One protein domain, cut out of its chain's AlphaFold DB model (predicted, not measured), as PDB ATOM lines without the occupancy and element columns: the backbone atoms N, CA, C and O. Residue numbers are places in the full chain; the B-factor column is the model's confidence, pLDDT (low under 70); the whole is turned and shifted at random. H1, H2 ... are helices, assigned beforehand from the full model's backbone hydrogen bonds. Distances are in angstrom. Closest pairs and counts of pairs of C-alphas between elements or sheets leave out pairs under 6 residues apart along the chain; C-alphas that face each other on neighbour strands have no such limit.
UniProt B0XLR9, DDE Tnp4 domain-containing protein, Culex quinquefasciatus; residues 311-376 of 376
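This is residues 311 to 376 of the 376 residues of the protein "DDE Tnp4 domain-containing protein" of Culex quinquefasciatus (UniProt B0XLR9). Two helices, H1 and H3, come near each other close to their last residues and spread from there into a wide, open V, with the short helix H2 at the far end, by the first residues of H3. The first residues of H1, 311 to 317, stick out free at one end of the length, and the tail after H3, residues 368 to 376, folds back along the long axis toward that end. The printed part has 66 residues with three named helices in the order H1, H2, H3 and no named strand; the class is all helix. The whole is loose, with a radius of gyration of the C-alphas of 15.2 A, and elongated, spanning 44 by 23 by 21 A.

H1, residues 311 to 332, and H3, residues 354 to 367, only just touch, with 3 pairs of C-alphas within 8 A. The closest are the C-alphas of Leu 329 and Phe 366, 6.4 A apart. H1 touches H3 with residue 329 alone, and H3 touches H1 with residues 362 to 366 alone. Their lines stand at a steep tilt of 62 degrees, and they run opposite ways. H2, residues 342 to 346, is apart from H1. H2 touches H3, which meets it with residues 354 to 355 alone; the closest C-alphas, those of Leu 344 and Leu 355, are 6.4 A apart. Between H2 and H3, residues 348 to 349 pair with residues 352 to 353, antiparallel. In H1 and H3 every pair of O i and N i+4 is within hydrogen-bond range; in H2 it is 0 of 1, while 2 of 2 pairs of O i and N i+3 are within range.

H1 begins at C-alpha 311, at (324.815, 290.988, 273.471), and reaches C-alpha 332, at (308.387, 280.479, 248.797), 31.5 A from first to last C-alpha. With 22 residues it is the longest helix. H2 has five residues, from Ile 342 to Asn 346, and is 8.0 A long. H3 runs from Val 354 to Asn 367, 20.0 A, and its last C-alpha is at (302.510, 285.331, 257.849).

The two C-alphas farthest apart, those of Arg 311 and Asn 350, are 46.3 A apart. The first and last printed C-alphas, of Arg 311 and Thr 376, are 17.5 A apart, and Thr 376 is the chain's last residue. The printed part has no cut. The link from H1 to H2, nine residues, and the link from H2 to H3, seven residues, are both short. The mean pLDDT of the printed part is 84.1, and residues 373 to 376 are under 70.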
ATOM      1  N   ARG A 311     325.722 290.018 274.105       81.81
ATOM      2  CA  ARG A 311     324.815 290.988 273.471       81.81
ATOM      3  C   ARG A 311     324.970 291.002 271.953       81.81
ATOM      4  O   ARG A 311     323.969 290.947 271.242       81.81
ATOM      5  N   THR A 312     326.201 291.013 271.449       82.75
ATOM      6  CA  THR A 312     326.468 290.965 270.006       82.75
ATOM      7  C   THR A 312     325.987 289.649 269.398       82.75
ATOM      8  O   THR A 312     325.372 289.662 268.334       82.75
ATOM      9  N   ARG A 313     326.176 288.512 270.085       84.69
ATOM     10  CA  ARG A 313     325.648 287.207 269.650       84.69
ATOM     11  C   ARG A 313     324.119 287.203 269.604       84.69
ATOM     12  O   ARG A 313     323.556 286.681 268.645       84.69
ATOM     13  N   ALA A 314     323.450 287.795 270.593       84.44
ATOM     14  CA  ALA A 314     321.993 287.904 270.610       84.44
ATOM     15  C   ALA A 314     321.470 288.755 269.438       84.44
ATOM     16  O   ALA A 314     320.562 288.325 268.728       84.44
ATOM     17  N   LEU A 315     322.079 289.919 269.182       83.25
ATOM     18  CA  LEU A 315     321.729 290.772 268.039       83.25
ATOM     19  C   LEU A 315     321.979 290.066 266.700       83.25
ATOM     20  O   LEU A 315     321.112 290.085 265.830       83.25
ATOM     21  N   ALA A 316     323.119 289.384 266.558       84.06
ATOM     22  CA  ALA A 316     323.437 288.605 265.364       84.06
ATOM     23  C   ALA A 316     322.437 287.461 265.137       84.06
ATOM     24  O   ALA A 316     322.037 287.213 264.005       84.06
ATOM     25  N   SER A 317     321.984 286.789 266.199       85.56
ATOM     26  CA  SER A 317     320.967 285.739 266.086       85.56
ATOM     27  C   SER A 317     319.633 286.282 265.580       85.56
ATOM     28  O   SER A 317     319.012 285.654 264.729       85.56
ATOM     29  N   ILE A 318     319.196 287.443 266.079       86.06
ATOM     30  CA  ILE A 318     317.950 288.077 265.627       86.06
ATOM     31  C   ILE A 318     318.077 288.508 264.164       86.06
ATOM     32  O   ILE A 318     317.187 288.217 263.372       86.06
ATOM     33  N   ARG A 319     319.195 289.140 263.794       86.50
ATOM     34  CA  ARG A 319     319.500 289.496 262.404       86.50
ATOM     35  C   ARG A 319     319.416 288.282 261.481       86.50
ATOM     36  O   ARG A 319     318.711 288.327 260.481       86.50
ATOM     37  N   ASN A 320     320.099 287.194 261.840       86.44
ATOM     38  CA  ASN A 320     320.093 285.966 261.048       86.44
ATOM     39  C   ASN A 320     318.668 285.438 260.846       86.44
ATOM     40  O   ASN A 320     318.351 284.915 259.783       86.44
ATOM     41  N   GLU A 321     317.808 285.570 261.856       85.75
ATOM     42  CA  GLU A 321     316.418 285.133 261.760       85.75
ATOM     43  C   GLU A 321     315.582 286.010 260.821       85.75
ATOM     44  O   GLU A 321     314.780 285.501 260.035       85.75
ATOM     45  N   VAL A 322     315.808 287.322 260.839       85.56
ATOM     46  CA  VAL A 322     315.170 288.240 259.891       85.56
ATOM     47  C   VAL A 322     315.637 287.961 258.463       85.56
ATOM     48  O   VAL A 322     314.807 287.797 257.572       85.56
ATOM     49  N   GLU A 323     316.945 287.825 258.242       88.38
ATOM     50  CA  GLU A 323     317.503 287.511 256.922       88.38
ATOM     51  C   GLU A 323     316.966 286.181 256.381       88.38
ATOM     52  O   GLU A 323     316.612 286.081 255.205       88.38
ATOM     53  N   ARG A 324     316.838 285.162 257.240       89.06
ATOM     54  CA  ARG A 324     316.203 283.883 256.887       89.06
ATOM     55  C   ARG A 324     314.732 284.047 256.543       89.06
ATOM     56  O   ARG A 324     314.270 283.419 255.594       89.06
ATOM     57  N   SER A 325     314.003 284.881 257.280       88.19
ATOM     58  CA  SER A 325     312.590 285.156 257.012       88.19
ATOM     59  C   SER A 325     312.405 285.839 255.656       88.19
ATOM     60  O   SER A 325     311.601 285.376 254.850       88.19
ATOM     61  N   ILE A 326     313.217 286.856 255.349       88.00
ATOM     62  CA  ILE A 326     313.229 287.537 254.044       88.00
ATOM     63  C   ILE A 326     313.622 286.561 252.927       88.00
ATOM     64  O   ILE A 326     312.951 286.480 251.897       88.00
ATOM     65  N   GLY A 327     314.680 285.773 253.132       89.19
ATOM     66  CA  GLY A 327     315.115 284.758 252.173       89.19
ATOM     67  C   GLY A 327     314.034 283.709 251.906       89.19
ATOM     68  O   GLY A 327     313.779 283.356 250.756       89.19
ATOM     69  N   SER A 328     313.336 283.255 252.948       89.25
ATOM     70  CA  SER A 328     312.247 282.289 252.813       89.25
ATOM     71  C   SER A 328     311.012 282.891 252.148       89.25
ATOM     72  O   SER A 328     310.387 282.207 251.340       89.25
ATOM     73  N   LEU A 329     310.679 284.155 252.428       90.12
ATOM     74  CA  LEU A 329     309.619 284.882 251.729       90.12
ATOM     75  C   LEU A 329     309.895 284.903 250.223       90.12
ATOM     76  O   LEU A 329     309.018 284.531 249.443       90.12
ATOM     77  N   ARG A 330     311.122 285.264 249.822       87.88
ATOM     78  CA  ARG A 330     311.546 285.276 248.413       87.88
ATOM     79  C   ARG A 330     311.503 283.883 247.792       87.88
ATOM     80  O   ARG A 330     310.991 283.740 246.695       87.88
ATOM     81  N   GLN A 331     311.979 282.857 248.497       87.06
ATOM     82  CA  GLN A 331     312.028 281.486 247.979       87.06
ATOM     83  C   GLN A 331     310.640 280.841 247.838       87.06
ATOM     84  O   GLN A 331     310.386 280.122 246.875       87.06
ATOM     85  N   LYS A 332     309.743 281.055 248.808       86.38
ATOM     86  CA  LYS A 332     308.387 280.479 248.797       86.38
ATOM     87  C   LYS A 332     307.464 281.208 247.827       86.38
ATOM     88  O   LYS A 332     306.556 280.598 247.265       86.38
ATOM     89  N   SER A 333     307.687 282.503 247.632       86.12
ATOM     90  CA  SER A 333     306.902 283.316 246.710       86.12
ATOM     91  C   SER A 333     307.498 283.203 245.313       86.12
ATOM     92  O   SER A 333     308.391 283.969 244.962       86.12
ATOM     93  N   GLY A 334     306.992 282.275 244.494       85.56
ATOM     94  CA  GLY A 334     307.522 282.032 243.143       85.56
ATOM     95  C   GLY A 334     307.651 283.300 242.283       85.56
ATOM     96  O   GLY A 334     308.608 283.426 241.530       85.56
ATOM     97  N   ILE A 335     306.750 284.269 242.467       86.31
ATOM     98  CA  ILE A 335     306.772 285.569 241.778       86.31
ATOM     99  C   ILE A 335     307.926 286.467 242.264       86.31
ATOM    100  O   ILE A 335     308.555 287.137 241.459       86.31
ATOM    101  N   LEU A 336     308.238 286.476 243.566       85.75
ATOM    102  CA  LEU A 336     309.339 287.281 244.127       85.75
ATOM    103  C   LEU A 336     310.710 286.599 243.984       85.75
ATOM    104  O   LEU A 336     311.745 287.221 244.231       85.75
ATOM    105  N   SER A 337     310.721 285.313 243.628       84.06
ATOM    106  CA  SER A 337     311.942 284.553 243.361       84.06
ATOM    107  C   SER A 337     312.503 284.802 241.959       84.06
ATOM    108  O   SER A 337     313.660 284.455 241.712       84.06
ATOM    109  N   THR A 338     311.709 285.335 241.030       86.38
ATOM    110  CA  THR A 338     312.101 285.554 239.634       86.38
ATOM    111  C   THR A 338     312.387 287.028 239.358       86.38
ATOM    112  O   THR A 338     312.020 287.915 240.129       86.38
ATOM    113  N   ARG A 339     313.073 287.308 238.242       83.25
ATOM    114  CA  ARG A 339     313.214 288.683 237.750       83.25
ATOM    115  C   ARG A 339     311.853 289.162 237.261       83.25
ATOM    116  O   ARG A 339     311.273 288.558 236.361       83.25
ATOM    117  N   LEU A 340     311.360 290.239 237.861       83.75
ATOM    118  CA  LEU A 340     310.097 290.845 237.468       83.75
ATOM    119  C   LEU A 340     310.312 291.775 236.269       83.75
ATOM    120  O   LEU A 340     311.303 292.509 236.241       83.75
ATOM    121  N   PRO A 341     309.416 291.755 235.268       83.94
ATOM    122  CA  PRO A 341     309.535 292.655 234.136       83.94
ATOM    123  C   PRO A 341     309.307 294.098 234.594       83.94
ATOM    124  O   PRO A 341     308.365 294.388 235.335       83.94
ATOM    125  N   ILE A 342     310.151 295.011 234.107       80.25
ATOM    126  CA  ILE A 342     310.111 296.441 234.462       80.25
ATOM    127  C   ILE A 342     308.763 297.095 234.127       80.25
ATOM    128  O   ILE A 342     308.367 298.078 234.745       80.25
ATOM    129  N   THR A 343     308.015 296.510 233.187       81.94
ATOM    130  CA  THR A 343     306.671 296.952 232.811       81.94
ATOM    131  C   THR A 343     305.704 296.963 233.992       81.94
ATOM    132  O   THR A 343     304.832 297.826 234.024       81.94
ATOM    133  N   LEU A 344     305.879 296.093 234.998       82.38
ATOM    134  CA  LEU A 344     305.031 296.047 236.199       82.38
ATOM    135  C   LEU A 344     305.068 297.331 237.031       82.38
ATOM    136  O   LEU A 344     304.082 297.629 237.696       82.38
ATOM    137  N   LEU A 345     306.131 298.134 236.932       77.38
ATOM    138  CA  LEU A 345     306.194 299.447 237.583       77.38
ATOM    139  C   LEU A 345     305.143 300.423 237.044       77.38
ATOM    140  O   LEU A 345     304.771 301.364 237.732       77.38
ATOM    141  N   ASN A 346     304.632 300.174 235.841       78.56
ATOM    142  CA  ASN A 346     303.643 301.015 235.179       78.56
ATOM    143  C   ASN A 346     302.211 300.500 235.304       78.56
ATOM    144  O   ASN A 346     301.289 301.143 234.803       78.56
ATOM    145  N   HIS A 347     302.034 299.313 235.880       83.44
ATOM    146  CA  HIS A 347     300.724 298.714 236.040       83.44
ATOM    147  C   HIS A 347     300.164 299.099 237.403       83.44
ATOM    148  O   HIS A 347     300.726 298.770 238.449       83.44
ATOM    149  N   GLU A 348     299.024 299.774 237.375       86.81
ATOM    150  CA  GLU A 348     298.276 300.170 238.559       86.81
ATOM    151  C   GLU A 348     296.884 299.538 238.505       86.81
ATOM    152  O   GLU A 348     296.271 299.414 237.443       86.81
ATOM    153  N   HIS A 349     296.387 299.121 239.663       85.44
ATOM    154  CA  HIS A 349     295.030 298.636 239.848       85.44
ATOM    155  C   HIS A 349     294.411 299.408 241.012       85.44
ATOM    156  O   HIS A 349     294.959 299.417 242.112       85.44
ATOM    157  N   ASN A 350     293.294 300.098 240.763       87.62
ATOM    158  CA  ASN A 350     292.643 300.992 241.732       87.62
ATOM    159  C   ASN A 350     293.599 302.041 242.342       87.62
ATOM    160  O   ASN A 350     293.532 302.322 243.535       87.62
ATOM    161  N   GLY A 351     294.520 302.584 241.537       84.25
ATOM    162  CA  GLY A 351     295.503 303.581 241.982       84.25
ATOM    163  C   GLY A 351     296.656 303.026 242.828       84.25
ATOM    164  O   GLY A 351     297.465 303.800 243.332       84.25
ATOM    165  N   VAL A 352     296.759 301.703 242.990       83.38
ATOM    166  CA  VAL A 352     297.876 301.047 243.682       83.38
ATOM    167  C   VAL A 352     298.721 300.277 242.677       83.38
ATOM    168  O   VAL A 352     298.202 299.562 241.819       83.38
ATOM    169  N   ASN A 353     300.042 300.395 242.794       87.06
ATOM    170  CA  ASN A 353     300.967 299.668 241.938       87.06
ATOM    171  C   ASN A 353     300.832 298.144 242.125       87.06
ATOM    172  O   ASN A 353     300.831 297.639 243.251       87.06
ATOM    173  N   VAL A 354     300.774 297.396 241.021       89.00
ATOM    174  CA  VAL A 354     300.613 295.934 241.043       89.00
ATOM    175  C   VAL A 354     301.762 295.241 241.787       89.00
ATOM    176  O   VAL A 354     301.519 294.269 242.502       89.00
ATOM    177  N   LEU A 355     302.998 295.747 241.711       87.62
ATOM    178  CA  LEU A 355     304.126 295.194 242.474       87.62
ATOM    179  C   LEU A 355     303.911 295.326 243.979       87.62
ATOM    180  O   LEU A 355     304.165 294.378 244.722       87.62
ATOM    181  N   HIS A 356     303.391 296.471 244.424       86.56
ATOM    182  CA  HIS A 356     303.072 296.684 245.830       86.56
ATOM    183  C   HIS A 356     302.006 295.689 246.309       86.56
ATOM    184  O   HIS A 356     302.149 295.087 247.375       86.56
ATOM    185  N   MET A 357     300.981 295.433 245.488       90.19
ATOM    186  CA  MET A 357     299.960 294.422 245.782       90.19
ATOM    187  C   MET A 357     300.555 293.010 245.871       90.19
ATOM    188  O   MET A 357     300.258 292.282 246.818       90.19
ATOM    189  N   ILE A 358     301.421 292.626 244.926       90.50
ATOM    190  CA  ILE A 358     302.090 291.316 244.913       90.50
ATOM    191  C   ILE A 358     302.919 291.121 246.185       90.50
ATOM    192  O   ILE A 358     302.786 290.091 246.848       90.50
ATOM    193  N   VAL A 359     303.754 292.100 246.546       89.62
ATOM    194  CA  VAL A 359     304.599 292.034 247.749       89.62
ATOM    195  C   VAL A 359     303.738 291.947 249.007       89.62
ATOM    196  O   VAL A 359     304.004 291.114 249.875       89.62
ATOM    197  N   THR A 360     302.670 292.743 249.087       89.69
ATOM    198  CA  THR A 360     301.738 292.737 250.224       89.69
ATOM    199  C   THR A 360     301.066 291.376 250.387       89.69
ATOM    200  O   THR A 360     301.065 290.813 251.484       89.69
ATOM    201  N   LEU A 361     300.551 290.801 249.298       91.19
ATOM    202  CA  LEU A 361     299.932 289.476 249.307       91.19
ATOM    203  C   LEU A 361     300.936 288.383 249.678       91.19
ATOM    204  O   LEU A 361     300.621 287.521 250.494       91.19
ATOM    205  N   ALA A 362     302.153 288.433 249.136       91.31
ATOM    206  CA  ALA A 362     303.210 287.488 249.479       91.31
ATOM    207  C   ALA A 362     303.542 287.531 250.980       91.31
ATOM    208  O   ALA A 362     303.604 286.484 251.625       91.31
ATOM    209  N   CYS A 363     303.683 288.728 251.557       89.81
ATOM    210  CA  CYS A 363     303.925 288.900 252.990       89.81
ATOM    211  C   CYS A 363     302.747 288.395 253.833       89.81
ATOM    212  O   CYS A 363     302.950 287.680 254.815       89.81
ATOM    213  N   ALA A 364     301.511 288.714 253.440       91.19
ATOM    214  CA  ALA A 364     300.311 288.256 254.135       91.19
ATOM    215  C   ALA A 364     300.205 286.722 254.140       91.19
ATOM    216  O   ALA A 364     299.976 286.124 255.190       91.19
ATOM    217  N   LEU A 365     300.440 286.074 252.997       90.31
ATOM    218  CA  LEU A 365     300.450 284.614 252.880       90.31
ATOM    219  C   LEU A 365     301.598 283.979 253.673       90.31
ATOM    220  O   LEU A 365     301.419 282.939 254.309       90.31
ATOM    221  N   PHE A 366     302.771 284.610 253.679       89.50
ATOM    222  CA  PHE A 366     303.911 284.150 254.463       89.50
ATOM    223  C   PHE A 366     303.635 284.199 255.968       89.50
ATOM    224  O   PHE A 366     303.981 283.256 256.677       89.50
ATOM    225  N   ASN A 367     302.928 285.224 256.449       87.94
ATOM    226  CA  ASN A 367     302.510 285.331 257.849       87.94
ATOM    227  C   ASN A 367     301.515 284.235 258.280       87.94
ATOM    228  O   ASN A 367     301.370 283.984 259.474       87.94
ATOM    229  N   LEU A 368     300.845 283.568 257.331       88.38
ATOM    230  CA  LEU A 368     299.987 282.407 257.597       88.38
ATOM    231  C   LEU A 368     300.764 281.081 257.632       88.38
ATOM    232  O   LEU A 368     300.212 280.052 258.031       88.38
ATOM    233  N   CYS A 369     302.028 281.073 257.204       85.88
ATOM    234  CA  CYS A 369     302.863 279.879 257.249       85.88
ATOM    235  C   CYS A 369     303.335 279.582 258.685       85.88
ATOM    236  O   CYS A 369     303.448 280.489 259.510       85.88
ATOM    237  N   PRO A 370     303.680 278.318 258.997       83.50
ATOM    238  CA  PRO A 370     304.317 277.979 260.265       83.50
ATOM    239  C   PRO A 370     305.597 278.793 260.492       83.50
ATOM    240  O   PRO A 370     306.352 279.038 259.545       83.50
ATOM    241  N   SER A 371     305.847 279.163 261.754       79.94
ATOM    242  CA  SER A 371     307.046 279.907 262.156       79.94
ATOM    243  C   SER A 371     308.314 279.215 261.659       79.94
ATOM    244  O   SER A 371     308.510 278.021 261.883       79.94
ATOM    245  N   ILE A 372     309.176 279.989 261.003       74.69
ATOM    246  CA  ILE A 372     310.510 279.548 260.572       74.69
ATOM    247  C   ILE A 372     311.476 279.538 261.759       74.69
ATOM    248  O   ILE A 372     312.393 278.719 261.812       74.69
ATOM    249  N   ILE A 373     311.198 280.386 262.752       69.62
ATOM    250  CA  ILE A 373     311.915 280.415 264.015       69.62
ATOM    251  C   ILE A 373     311.502 279.179 264.811       69.62
ATOM    252  O   ILE A 373     310.352 279.073 265.253       69.62
ATOM    253  N   SER A 374     312.431 278.250 265.015       59.56
ATOM    254  CA  SER A 374     312.272 277.204 266.022       59.56
ATOM    255  C   SER A 374     312.315 277.870 267.398       59.56
ATOM    256  O   SER A 374     313.368 278.384 267.785       59.56
ATOM    257  N   SER A 375     311.188 277.891 268.119       51.97
ATOM    258  CA  SER A 375     311.170 278.302 269.526       51.97
ATOM    259  C   SER A 375     312.114 277.376 270.289       51.97
ATOM    260  O   SER A 375     311.832 276.181 270.409       51.97
ATOM    261  N   THR A 376     313.265 277.911 270.680       36.06
ATOM    262  CA  THR A 376     314.296 277.208 271.446       36.06
ATOM    263  C   THR A 376     314.057 277.391 272.927       36.06
ATOM    264  O   THR A 376     313.571 278.484 273.304       36.06
TER     265      THR A 376